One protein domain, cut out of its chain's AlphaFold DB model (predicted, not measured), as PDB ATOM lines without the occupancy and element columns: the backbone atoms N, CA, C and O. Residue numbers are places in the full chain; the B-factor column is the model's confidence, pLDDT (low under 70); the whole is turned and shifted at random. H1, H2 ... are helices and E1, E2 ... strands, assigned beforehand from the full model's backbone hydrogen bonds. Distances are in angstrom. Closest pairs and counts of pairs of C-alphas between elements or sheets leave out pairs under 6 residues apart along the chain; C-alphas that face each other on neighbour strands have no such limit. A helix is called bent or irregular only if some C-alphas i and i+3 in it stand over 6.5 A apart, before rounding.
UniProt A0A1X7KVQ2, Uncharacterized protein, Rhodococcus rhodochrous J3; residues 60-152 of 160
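This is residues 60 to 152 of the 160 residues of an uncharacterized protein of Rhodococcus rhodochrous J3 (UniProt A0A1X7KVQ2). A short hairpin of two antiparallel strands, E1 and E2, packs through E1 on the long helix H5 and the first residues of H2, at one side of a compact cluster of crossed helices. H3 runs nearest the middle, H2 and H1 pack on it, and little H4 makes the corner between H3 and H5. The 93 printed residues hold five named helices and two named strands, in the order H1 E1 E2 H2 H3 H4 H5, mostly helix. The radius of gyration of the C-alphas is 12.2 A, and the rounded outline spans 30 by 29 by 26 A.

E1, residues 82 to 86, and E2, residues 89 to 92, form a hairpin, with N 83 and O 91 2.8 A apart, within hydrogen-bond range. The closest C-alphas of E1 and H5, residues 133 to 151, are those of Ala 83 and Leu 143, 6.3 A. H1, residues 67 to 77, touches H5 at Met 70 and Leu 147, closest C-alphas 6.6 A, at a steep tilt of 51 degrees. H2, residues 93 to 111, touches H1 with residues 93 to 100 alone, opposite ways at a shallow tilt of 30 degrees; the closest C-alphas, of Ala 75 and Tyr 93, are 4.7 A apart. H3, residues 113 to 124, touches H2 at a steep tilt of 56 degrees, closest C-alphas Val 100 and Ala 120, 5.7 A. H4, residues 126 to 130, touches H3 only at the corner, closest C-alphas Ala 122 and Ala 129, 5.1 A. H2 and H5 are apart. Every O i to N i+4 pair is within hydrogen-bond range in H1 and H4, against 13 of 15 in H2, 6 of 8 in H3 and 14 of 15 in H5.

H1 begins at C-alpha 67 (107.526, 113.750, 120.304), and H5, 26.9 A long, ends at C-alpha 151 (115.096, 111.045, 112.649). H2, 20.9 A, has a kink of 68 degrees near residue 105 and is irregular, with C-alphas 106 and 109 8.5 A apart; H3, 17.5 A, is only just irregular, with C-alphas 114 and 117 7.0 A apart.

The C-alphas farthest apart, of Val 88 and Ile 109, are 32.8 A apart. The printed part has no cut, and its six links between elements are tight. Mean pLDDT of the printed part is 74.3; residues 60 to 65, 108 to 109, 111 to 114, 128 to 134 and 149 to 152 are under 70.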
ATOM      1  N   ASP A  60     101.981 105.066 113.811       36.38
ATOM      2  CA  ASP A  60     101.764 104.431 115.113       36.38
ATOM      3  C   ASP A  60     103.031 104.353 116.000       36.38
ATOM      4  O   ASP A  60     102.938 104.408 117.223       36.38
ATOM      5  N   GLU A  61     104.231 104.279 115.410       45.03
ATOM      6  CA  GLU A  61     105.512 104.224 116.140       45.03
ATOM      7  C   GLU A  61     105.965 105.618 116.609       45.03
ATOM      8  O   GLU A  61     106.668 105.762 117.614       45.03
ATOM      9  N   ILE A  62     105.488 106.674 115.938       56.97
ATOM     10  CA  ILE A  62     105.599 108.059 116.408       56.97
ATOM     11  C   ILE A  62     104.458 108.301 117.389       56.97
ATOM     12  O   ILE A  62     103.457 108.959 117.105       56.97
ATOM     13  N   THR A  63     104.597 107.728 118.578       62.94
ATOM     14  CA  THR A  63     103.654 108.000 119.653       62.94
ATOM     15  C   THR A  63     103.807 109.456 120.087       62.94
ATOM     16  O   THR A  63     104.916 109.995 120.152       62.94
ATOM     17  N   ALA A  64     102.696 110.113 120.427       66.06
ATOM     18  CA  ALA A  64     102.728 111.486 120.933       66.06
ATOM     19  C   ALA A  64     103.667 111.634 122.152       66.06
ATOM     20  O   ALA A  64     104.258 112.687 122.370       66.06
ATOM     21  N   GLU A  65     103.869 110.554 122.912       69.38
ATOM     22  CA  GLU A  65     104.804 110.485 124.038       69.38
ATOM     23  C   GLU A  65     106.286 110.556 123.640       69.38
ATOM     24  O   GLU A  65     107.116 110.951 124.463       69.38
ATOM     25  N   ASN A  66     106.627 110.194 122.401       72.44
ATOM     26  CA  ASN A  66     107.989 110.243 121.876       72.44
ATOM     27  C   ASN A  66     108.326 111.598 121.226       72.44
ATOM     28  O   ASN A  66     109.503 111.924 121.066       72.44
ATOM     29  N   LEU A  67     107.324 112.429 120.917       74.94
ATOM     30  CA  LEU A  67     107.526 113.750 120.304       74.94
ATOM     31  C   LEU A  67     108.452 114.678 121.103       74.94
ATOM     32  O   LEU A  67     109.344 115.262 120.487       74.94
ATOM     33  N   PRO A  68     108.339 114.804 122.444       78.25
ATOM     34  CA  PRO A  68     109.258 115.646 123.214       78.25
ATOM     35  C   PRO A  68     110.718 115.219 123.047       78.25
ATOM     36  O   PRO A  68     111.615 116.057 122.970       78.25
ATOM     37  N   ARG A  69     110.956 113.907 122.943       75.06
ATOM     38  CA  ARG A  69     112.290 113.349 122.741       75.06
ATOM     39  C   ARG A  69     112.812 113.638 121.335       75.06
ATOM     40  O   ARG A  69     113.946 114.076 121.203       75.06
ATOM     41  N   MET A  70     111.977 113.476 120.312       77.31
ATOM     42  CA  MET A  70     112.346 113.795 118.928       77.31
ATOM     43  C   MET A  70     112.668 115.285 118.744       77.31
ATOM     44  O   MET A  70     113.623 115.622 118.048       77.31
ATOM     45  N   VAL A  71     111.925 116.179 119.407       79.69
ATOM     46  CA  VAL A  71     112.225 117.621 119.425       79.69
ATOM     47  C   VAL A  71     113.562 117.899 120.116       79.69
ATOM     48  O   VAL A  71     114.324 118.729 119.629       79.69
ATOM     49  N   ALA A  72     113.882 117.197 121.207       77.62
ATOM     50  CA  ALA A  72     115.179 117.319 121.872       77.62
ATOM     51  C   ALA A  72     116.342 116.846 120.982       77.62
ATOM     52  O   ALA A  72     117.358 117.532 120.890       77.62
ATOM     53  N   ASP A  73     116.172 115.726 120.272       75.38
ATOM     54  CA  ASP A  73     117.139 115.240 119.278       75.38
ATOM     55  C   ASP A  73     117.337 116.254 118.136       75.38
ATOM     56  O   ASP A  73     118.471 116.572 117.772       75.38
ATOM     57  N   ALA A  74     116.253 116.829 117.609       76.62
ATOM     58  CA  ALA A  74     116.325 117.853 116.568       76.62
ATOM     59  C   ALA A  74     116.982 119.152 117.065       76.62
ATOM     60  O   ALA A  74     117.821 119.715 116.364       76.62
ATOM     61  N   ALA A  75     116.672 119.602 118.284       79.25
ATOM     62  CA  ALA A  75     117.281 120.785 118.891       79.25
ATOM     63  C   ALA A  75     118.779 120.599 119.177       79.25
ATOM     64  O   ALA A  75     119.545 121.556 119.066       79.25
ATOM     65  N   ALA A  76     119.211 119.381 119.508       73.56
ATOM     66  CA  ALA A  76     120.622 119.059 119.689       73.56
ATOM     67  C   ALA A  76     121.402 119.055 118.362       73.56
ATOM     68  O   ALA A  76     122.591 119.379 118.355       73.56
ATOM     69  N   CYS A  77     120.751 118.705 117.247       71.50
ATOM     70  CA  CYS A  77     121.402 118.596 115.942       71.50
ATOM     71  C   CYS A  77     121.317 119.854 115.086       71.50
ATOM     72  O   CYS A  77     122.326 120.280 114.526       71.50
ATOM     73  N   GLU A  78     120.144 120.464 114.977       70.19
ATOM     74  CA  GLU A  78     119.915 121.664 114.178       70.19
ATOM     75  C   GLU A  78     119.147 122.714 115.005       70.19
ATOM     76  O   GLU A  78     117.972 122.978 114.740       70.19
ATOM     77  N   PRO A  79     119.795 123.349 116.004       73.31
ATOM     78  CA  PRO A  79     119.132 124.280 116.920       73.31
ATOM     79  C   PRO A  79     118.524 125.502 116.217       73.31
ATOM     80  O   PRO A  79     117.457 125.967 116.619       73.31
ATOM     81  N   ASP A  80     119.177 126.000 115.162       74.12
ATOM     82  CA  ASP A  80     118.751 127.170 114.379       74.12
ATOM     83  C   ASP A  80     117.785 126.825 113.231       74.12
ATOM     84  O   ASP A  80     117.317 127.719 112.522       74.12
ATOM     85  N   ARG A  81     117.469 125.540 113.012       76.44
ATOM     86  CA  ARG A  81     116.507 125.141 111.976       76.44
ATOM     87  C   ARG A  81     115.094 125.499 112.422       76.44
ATOM     88  O   ARG A  81     114.713 125.291 113.574       76.44
ATOM     89  N   ILE A  82     114.320 126.045 111.488       80.94
ATOM     90  CA  ILE A  82     112.916 126.395 111.705       80.94
ATOM     91  C   ILE A  82     112.115 125.102 111.881       80.94
ATOM     92  O   ILE A  82     112.036 124.302 110.955       80.94
ATOM     93  N   ALA A  83     111.548 124.915 113.072       78.06
ATOM     94  CA  ALA A  83     110.692 123.783 113.414       78.06
ATOM     95  C   ALA A  83     109.261 124.005 112.918       78.06
ATOM     96  O   ALA A  83     108.624 123.100 112.395       78.06
ATOM     97  N   VAL A  84     108.760 125.232 113.079       79.44
ATOM     98  CA  VAL A  84     107.417 125.627 112.647       79.44
ATOM     99  C   VAL A  84     107.464 127.029 112.062       79.44
ATOM    100  O   VAL A  84     108.030 127.947 112.662       79.44
ATOM    101  N   ALA A  85     106.825 127.188 110.907       78.94
ATOM    102  CA  ALA A  85     106.507 128.472 110.305       78.94
ATOM    103  C   ALA A  85     104.988 128.566 110.148       78.94
ATOM    104  O   ALA A  85     104.392 127.751 109.444       78.94
ATOM    105  N   HIS A  86     104.363 129.538 110.808       71.19
ATOM    106  CA  HIS A  86     102.928 129.779 110.698       71.19
ATOM    107  C   HIS A  86     102.664 131.275 110.512       71.19
ATOM    108  O   HIS A  86     102.942 132.090 111.391       71.19
ATOM    109  N   GLY A  87     102.136 131.646 109.344       74.44
ATOM    110  CA  GLY A  87     101.932 133.048 108.985       74.44
ATOM    111  C   GLY A  87     103.251 133.827 108.943       74.44
ATOM    112  O   GLY A  87     104.119 133.536 108.123       74.44
ATOM    113  N   VAL A  88     103.382 134.832 109.813       72.19
ATOM    114  CA  VAL A  88     104.592 135.666 109.953       72.19
ATOM    115  C   VAL A  88     105.534 135.177 111.054       72.19
ATOM    116  O   VAL A  88     106.682 135.617 111.119       72.19
ATOM    117  N   ASP A  89     105.064 134.269 111.905       76.69
ATOM    118  CA  ASP A  89     105.811 133.781 113.050       76.69
ATOM    119  C   ASP A  89     106.562 132.501 112.681       76.69
ATOM    120  O   ASP A  89     106.033 131.568 112.071       76.69
ATOM    121  N   THR A  90     107.828 132.447 113.079       81.31
ATOM    122  CA  THR A  90     108.670 131.263 112.914       81.31
ATOM    123  C   THR A  90     109.345 130.934 114.233       81.31
ATOM    124  O   THR A  90     109.730 131.822 114.998       81.31
ATOM    125  N   THR A  91     109.468 129.642 114.518       80.31
ATOM    126  CA  THR A  91     110.114 129.141 115.731       80.31
ATOM    127  C   THR A  91     111.122 128.069 115.372       80.31
ATOM    128  O   THR A  91     110.843 127.179 114.571       80.31
ATOM    129  N   THR A  92     112.306 128.166 115.971       84.69
ATOM    130  CA  THR A  92     113.389 127.198 115.807       84.69
ATOM    131  C   THR A  92     113.237 126.010 116.750       84.69
ATOM    132  O   THR A  92     112.566 126.106 117.783       84.69
ATOM    133  N   TYR A  93     113.905 124.898 116.438       81.06
ATOM    134  CA  TYR A  93     113.917 123.715 117.302       81.06
ATOM    135  C   TYR A  93     114.465 124.008 118.704       81.06
ATOM    136  O   TYR A  93     113.901 123.521 119.682       81.06
ATOM    137  N   ALA A  94     115.490 124.858 118.832       78.00
ATOM    138  CA  ALA A  94     116.022 125.248 120.141       78.00
ATOM    139  C   ALA A  94     114.982 125.972 121.010       78.00
ATOM    140  O   ALA A  94     114.821 125.651 122.187       78.00
ATOM    141  N   ARG A  95     114.245 126.924 120.424       82.06
ATOM    142  CA  ARG A  95     113.212 127.679 121.144       82.06
ATOM    143  C   ARG A  95     112.016 126.796 121.494       82.06
ATOM    144  O   ARG A  95     111.503 126.895 122.602       82.06
ATOM    145  N   LEU A  96     111.600 125.916 120.582       84.19
ATOM    146  CA  LEU A  96     110.518 124.966 120.841       84.19
ATOM    147  C   LEU A  96     110.878 124.001 121.980       84.19
ATOM    148  O   LEU A  96     110.061 123.762 122.864       84.19
ATOM    149  N   HIS A  97     112.105 123.480 121.984       82.31
ATOM    150  CA  HIS A  97     112.593 122.599 123.040       82.31
ATOM    151  C   HIS A  97     112.617 123.288 124.410       82.31
ATOM    152  O   HIS A  97     112.174 122.702 125.394       82.31
ATOM    153  N   ASP A  98     113.093 124.534 124.481       82.50
ATOM    154  CA  ASP A  98     113.130 125.303 125.731       82.50
ATOM    155  C   ASP A  98     111.726 125.481 126.337       82.50
ATOM    156  O   ASP A  98     111.531 125.284 127.537       82.50
ATOM    157  N   GLU A  99     110.720 125.749 125.501       84.75
ATOM    158  CA  GLU A  99     109.323 125.831 125.941       84.75
ATOM    159  C   GLU A  99     108.761 124.476 126.388       84.75
ATOM    160  O   GLU A  99     108.083 124.403 127.414       84.75
ATOM    161  N   VAL A 100     109.092 123.383 125.692       83.31
ATOM    162  CA  VAL A 100     108.716 122.023 126.120       83.31
ATOM    163  C   VAL A 100     109.321 121.687 127.488       83.31
ATOM    164  O   VAL A 100     108.612 121.162 128.344       83.31
ATOM    165  N   VAL A 101     110.590 122.030 127.733       82.00
ATOM    166  CA  VAL A 101     111.262 121.807 129.027       82.00
ATOM    167  C   VAL A 101     110.649 122.661 130.135       82.00
ATOM    168  O   VAL A 101     110.419 122.164 131.236       82.00
ATOM    169  N   LYS A 102     110.339 123.932 129.859       81.00
ATOM    170  CA  LYS A 102     109.642 124.810 130.813       81.00
ATOM    171  C   LYS A 102     108.274 124.250 131.198       81.00
ATOM    172  O   LYS A 102     107.932 124.234 132.380       81.00
ATOM    173  N   LEU A 103     107.504 123.780 130.217       79.62
ATOM    174  CA  LEU A 103     106.195 123.166 130.435       79.62
ATOM    175  C   LEU A 103     106.297 121.846 131.199       79.62
ATOM    176  O   LEU A 103     105.489 121.610 132.093       79.62
ATOM    177  N   ASP A 104     107.295 121.015 130.900       77.25
ATOM    178  CA  ASP A 104     107.545 119.773 131.633       77.25
ATOM    179  C   ASP A 104     107.910 120.048 133.101       77.25
ATOM    180  O   ASP A 104     107.321 119.470 134.014       77.25
ATOM    181  N   ALA A 105     108.793 121.019 133.343       78.00
ATOM    182  CA  ALA A 105     109.197 121.417 134.688       78.00
ATOM    183  C   ALA A 105     108.048 122.039 135.502       78.00
ATOM    184  O   ALA A 105     107.969 121.835 136.714       78.00
ATOM    185  N   ALA A 106     107.156 122.794 134.855       79.75
ATOM    186  CA  ALA A 106     106.030 123.441 135.523       79.75
ATOM    187  C   ALA A 106     104.818 122.510 135.707       79.75
ATOM    188  O   ALA A 106     104.142 122.574 136.732       79.75
ATOM    189  N   MET A 107     104.503 121.681 134.704       78.31
ATOM    190  CA  MET A 107     103.231 120.949 134.595       78.31
ATOM    191  C   MET A 107     103.350 119.557 133.940       78.31
ATOM    192  O   MET A 107     102.328 118.925 133.661       78.31
ATOM    193  N   GLY A 108     104.556 119.033 133.711       63.84
ATOM    194  CA  GLY A 108     104.787 117.789 132.963       63.84
ATOM    195  C   GLY A 108     104.135 116.549 133.566       63.84
ATOM    196  O   GLY A 108     103.560 115.736 132.842       63.84
ATOM    197  N   ILE A 109     104.115 116.452 134.901       64.69
ATOM    198  CA  ILE A 109     103.453 115.350 135.624       64.69
ATOM    199  C   ILE A 109     101.932 115.357 135.388       64.69
ATOM    200  O   ILE A 109     101.308 114.298 135.375       64.69
ATOM    201  N   LEU A 110     101.332 116.533 135.188       71.94
ATOM    202  CA  LEU A 110      99.886 116.690 135.030       71.94
ATOM    203  C   LEU A 110      99.427 116.533 133.573       71.94
ATOM    204  O   LEU A 110      98.348 116.003 133.324       71.94
ATOM    205  N   LEU A 111     100.224 117.008 132.617       68.50
ATOM    206  CA  LEU A 111      99.838 117.073 131.203       68.50
ATOM    207  C   LEU A 111     100.145 115.784 130.431       68.50
ATOM    208  O   LEU A 111      99.485 115.491 129.430       68.50
ATOM    209  N   GLY A 112     101.129 115.014 130.901       69.56
ATOM    210  CA  GLY A 112     101.650 113.857 130.186       69.56
ATOM    211  C   GLY A 112     102.432 114.256 128.929       69.56
ATOM    212  O   GLY A 112     102.189 115.284 128.293       69.56
ATOM    213  N   LYS A 113     103.395 113.415 128.540       69.00
ATOM    214  CA  LYS A 113     104.362 113.718 127.470       69.00
ATOM    215  C   LYS A 113     103.712 114.004 126.114       69.00
ATOM    216  O   LYS A 113     104.180 114.872 125.384       69.00
ATOM    217  N   ALA A 114     102.596 113.332 125.827       68.50
ATOM    218  CA  ALA A 114     101.811 113.507 124.608       68.50
ATOM    219  C   ALA A 114     101.220 114.915 124.424       68.50
ATOM    220  O   ALA A 114     100.987 115.336 123.291       68.50
ATOM    221  N   SER A 115     100.989 115.651 125.515       76.62
ATOM    222  CA  SER A 115     100.322 116.960 125.466       76.62
ATOM    223  C   SER A 115     101.293 118.134 125.559       76.62
ATOM    224  O   SER A 115     100.902 119.268 125.293       76.62
ATOM    225  N   LEU A 116     102.566 117.886 125.883       76.06
ATOM    226  CA  LEU A 116     103.567 118.943 126.049       76.06
ATOM    227  C   LEU A 116     103.836 119.704 124.749       76.06
ATOM    228  O   LEU A 116     103.849 120.930 124.753       76.06
ATOM    229  N   VAL A 117     104.009 118.995 123.630       79.44
ATOM    230  CA  VAL A 117     104.326 119.618 122.333       79.44
ATOM    231  C   VAL A 117     103.155 120.450 121.787       79.44
ATOM    232  O   VAL A 117     103.383 121.609 121.440       79.44
ATOM    233  N   PRO A 118     101.898 119.955 121.768       78.56
ATOM    234  CA  PRO A 118     100.748 120.772 121.374       78.56
ATOM    235  C   PRO A 118     100.572 122.034 122.230       78.56
ATOM    236  O   PRO A 118     100.279 123.102 121.699       78.56
ATOM    237  N   ILE A 119     100.775 121.931 123.548       79.94
ATOM    238  CA  ILE A 119     100.634 123.068 124.469       79.94
ATOM    239  C   ILE A 119     101.793 124.059 124.300       79.94
ATOM    240  O   ILE A 119     101.561 125.270 124.311       79.94
ATOM    241  N   ALA A 120     103.020 123.580 124.079       83.62
ATOM    242  CA  ALA A 120     104.165 124.430 123.762       83.62
ATOM    243  C   ALA A 120     103.933 125.209 122.463       83.62
ATOM    244  O   ALA A 120     104.144 126.419 122.425       83.62
ATOM    245  N   LEU A 121     103.407 124.555 121.423       80.31
ATOM    246  CA  LEU A 121     103.047 125.218 120.169       80.31
ATOM    247  C   LEU A 121     101.953 126.269 120.365       80.31
ATOM    248  O   LEU A 121     102.106 127.384 119.878       80.31
ATOM    249  N   ALA A 122     100.899 125.964 121.123       81.88
ATOM    250  CA  ALA A 122      99.846 126.930 121.436       81.88
ATOM    251  C   ALA A 122     100.352 128.121 122.280       81.88
ATOM    252  O   ALA A 122      99.832 129.228 122.166       81.88
ATOM    253  N   THR A 123     101.380 127.907 123.104       80.25
ATOM    254  CA  THR A 123     102.019 128.962 123.911       80.25
ATOM    255  C   THR A 123     102.893 129.872 123.048       80.25
ATOM    256  O   THR A 123     102.864 131.093 123.194       80.25
ATOM    257  N   VAL A 124     103.666 129.285 122.134       81.31
ATOM    258  CA  VAL A 124     104.562 130.018 121.229       81.31
ATOM    259  C   VAL A 124     103.784 130.750 120.138       81.31
ATOM    260  O   VAL A 124     104.150 131.861 119.761       81.31
ATOM    261  N   PHE A 125     102.706 130.142 119.656       79.31
ATOM    262  CA  PHE A 125     101.830 130.684 118.632       79.31
ATOM    263  C   PHE A 125     100.426 130.862 119.220       79.31
ATOM    264  O   PHE A 125      99.547 130.033 118.980       79.31
ATOM    265  N   PRO A 126     100.168 131.951 119.963       73.25
ATOM    266  CA  PRO A 126      98.837 132.211 120.511       73.25
ATOM    267  C   PRO A 126      97.777 132.331 119.406       73.25
ATOM    268  O   PRO A 126      96.621 131.984 119.622       73.25
ATOM    269  N   ALA A 127      98.178 132.730 118.193       70.44
ATOM    270  CA  ALA A 127      97.318 132.701 117.015       70.44
ATOM    271  C   ALA A 127      96.802 131.285 116.695       70.44
ATOM    272  O   ALA A 127      95.641 131.147 116.333       70.44
ATOM    273  N   LEU A 128      97.603 130.229 116.895       68.44
ATOM    274  CA  LEU A 128      97.166 128.835 116.718       68.44
ATOM    275  C   LEU A 128      96.185 128.382 117.803       68.44
ATOM    276  O   LEU A 128      95.381 127.489 117.552       68.44
ATOM    277  N   ALA A 129      96.244 128.982 118.994       67.19
ATOM    278  CA  ALA A 129      95.278 128.715 120.058       67.19
ATOM    279  C   ALA A 129      93.898 129.328 119.754       67.19
ATOM    280  O   ALA A 129      92.884 128.771 120.168       67.19
ATOM    281  N   ASP A 130      93.877 130.450 119.025       67.19
ATOM    282  CA  ASP A 130      92.661 131.156 118.595       67.19
ATOM    283  C   ASP A 130      92.129 130.659 117.233       67.19
ATOM    284  O   ASP A 130      90.966 130.863 116.883       67.19
ATOM    285  N   SER A 131      92.982 129.975 116.464       62.84
ATOM    286  CA  SER A 131      92.655 129.390 115.161       62.84
ATOM    287  C   SER A 131      91.743 128.167 115.288       62.84
ATOM    288  O   SER A 131      91.619 127.542 116.346       62.84
ATOM    289  N   ALA A 132      91.090 127.786 114.185       62.28
ATOM    290  CA  ALA A 132      90.261 126.590 114.175       62.28
ATOM    291  C   ALA A 132      91.118 125.356 114.512       62.28
ATOM    292  O   ALA A 132      92.293 125.270 114.166       62.28
ATOM    293  N   ARG A 133      90.518 124.339 115.146       60.28
ATOM    294  CA  ARG A 133      91.210 123.104 115.576       60.28
ATOM    295  C   ARG A 133      91.979 122.372 114.450       60.28
ATOM    296  O   ARG A 133      92.773 121.486 114.752       60.28
ATOM    297  N   GLY A 134      91.726 122.716 113.183       61.38
ATOM    298  CA  GLY A 134      92.471 122.239 112.015       61.38
ATOM    299  C   GLY A 134      93.901 122.780 111.949       61.38
ATOM    300  O   GLY A 134      94.824 121.981 111.852       61.38
ATOM    301  N   ASP A 135      94.106 124.085 112.145       74.38
ATOM    302  CA  ASP A 135      95.400 124.749 111.925       74.38
ATOM    303  C   ASP A 135      96.514 124.201 112.832       74.38
ATOM    304  O   ASP A 135      97.640 123.965 112.394       74.38
ATOM    305  N   LEU A 136      96.193 123.911 114.099       76.38
ATOM    306  CA  LEU A 136      97.134 123.276 115.026       76.38
ATOM    307  C   LEU A 136      97.488 121.845 114.599       76.38
ATOM    308  O   LEU A 136      98.621 121.406 114.792       76.38
ATOM    309  N   ARG A 137      96.525 121.102 114.041       77.81
ATOM    310  CA  ARG A 137      96.749 119.728 113.586       77.81
ATOM    311  C   ARG A 137      97.627 119.704 112.340       77.81
ATOM    312  O   ARG A 137      98.530 118.878 112.293       77.81
ATOM    313  N   ASP A 138      97.404 120.612 111.396       78.88
ATOM    314  CA  ASP A 138      98.234 120.748 110.193       78.88
ATOM    315  C   ASP A 138      99.674 121.154 110.545       78.88
ATOM    316  O   ASP A 138     100.633 120.585 110.025       78.88
ATOM    317  N   VAL A 139      99.846 122.079 111.495       82.19
ATOM    318  CA  VAL A 139     101.172 122.461 112.010       82.19
ATOM    319  C   VAL A 139     101.862 121.296 112.719       82.19
ATOM    320  O   VAL A 139     103.060 121.083 112.532       82.19
ATOM    321  N   LEU A 140     101.125 120.535 113.529       81.50
ATOM    322  CA  LEU A 140     101.670 119.369 114.217       81.50
ATOM    323  C   LEU A 140     102.073 118.272 113.225       81.50
ATOM    324  O   LEU A 140     103.139 117.691 113.385       81.50
ATOM    325  N   ASP A 141     101.265 118.015 112.198       80.31
ATOM    326  CA  ASP A 141     101.572 117.041 111.146       80.31
ATOM    327  C   ASP A 141     102.833 117.445 110.366       80.31
ATOM    328  O   ASP A 141     103.754 116.642 110.217       80.31
ATOM    329  N   ALA A 142     102.951 118.724 109.993       81.31
ATOM    330  CA  ALA A 142     104.147 119.261 109.344       81.31
ATOM    331  C   ALA A 142     105.404 119.130 110.221       81.31
ATOM    332  O   ALA A 142     106.461 118.731 109.727       81.31
ATOM    333  N   LEU A 143     105.290 119.413 111.524       82.88
ATOM    334  CA  LEU A 143     106.377 119.223 112.487       82.88
ATOM    335  C   LEU A 143     106.771 117.745 112.596       82.88
ATOM    336  O   LEU A 143     107.957 117.426 112.605       82.88
ATOM    337  N   VAL A 144     105.795 116.837 112.672       81.19
ATOM    338  CA  VAL A 144     106.043 115.391 112.726       81.19
ATOM    339  C   VAL A 144     106.756 114.921 111.463       81.19
ATOM    340  O   VAL A 144     107.755 114.219 111.571       81.19
ATOM    341  N   ILE A 145     106.308 115.338 110.279       79.75
ATOM    342  CA  ILE A 145     106.956 115.002 109.005       79.75
ATOM    343  C   ILE A 145     108.407 115.501 108.980       79.75
ATOM    344  O   ILE A 145     109.303 114.750 108.587       79.75
ATOM    345  N   ASP A 146     108.658 116.736 109.422       76.94
ATOM    346  CA  ASP A 146     110.010 117.305 109.462       76.94
ATOM    347  C   ASP A 146     110.908 116.550 110.454       76.94
ATOM    348  O   ASP A 146     112.027 116.166 110.110       76.94
ATOM    349  N   LEU A 147     110.392 116.246 111.650       74.44
ATOM    350  CA  LEU A 147     111.080 115.450 112.666       74.44
ATOM    351  C   LEU A 147     111.380 114.030 112.179       74.44
ATOM    352  O   LEU A 147     112.461 113.512 112.442       74.44
ATOM    353  N   VAL A 148     110.465 113.395 111.450       73.56
ATOM    354  CA  VAL A 148     110.688 112.067 110.864       73.56
ATOM    355  C   VAL A 148     111.753 112.118 109.780       73.56
ATOM    356  O   VAL A 148     112.625 111.255 109.781       73.56
ATOM    357  N   ASP A 149     111.771 113.125 108.901       66.75
ATOM    358  CA  ASP A 149     112.872 113.263 107.928       66.75
ATOM    359  C   ASP A 149     114.215 113.531 108.631       66.75
ATOM    360  O   ASP A 149     115.265 113.100 108.148       66.75
ATOM    361  N   CYS A 150     114.190 114.174 109.803       66.00
ATOM    362  CA  CYS A 150     115.368 114.347 110.651       66.00
ATOM    363  C   CYS A 150     115.802 113.063 111.370       66.00
ATOM    364  O   CYS A 150     116.991 112.919 111.654       66.00
ATOM    365  N   VAL A 151     114.867 112.169 111.721       60.34
ATOM    366  CA  VAL A 151     115.096 111.045 112.649       60.34
ATOM    367  C   VAL A 151     115.151 109.676 111.977       60.34
ATOM    368  O   VAL A 151     115.776 108.775 112.537       60.34
ATOM    369  N   ALA A 152     114.554 109.509 110.798       55.88
ATOM    370  CA  ALA A 152     114.452 108.220 110.130       55.88
ATOM    371  C   ALA A 152     115.843 107.574 109.951       55.88
ATOM    372  O   ALA A 152     116.711 108.154 109.281       55.88
TER     373      ALA A 152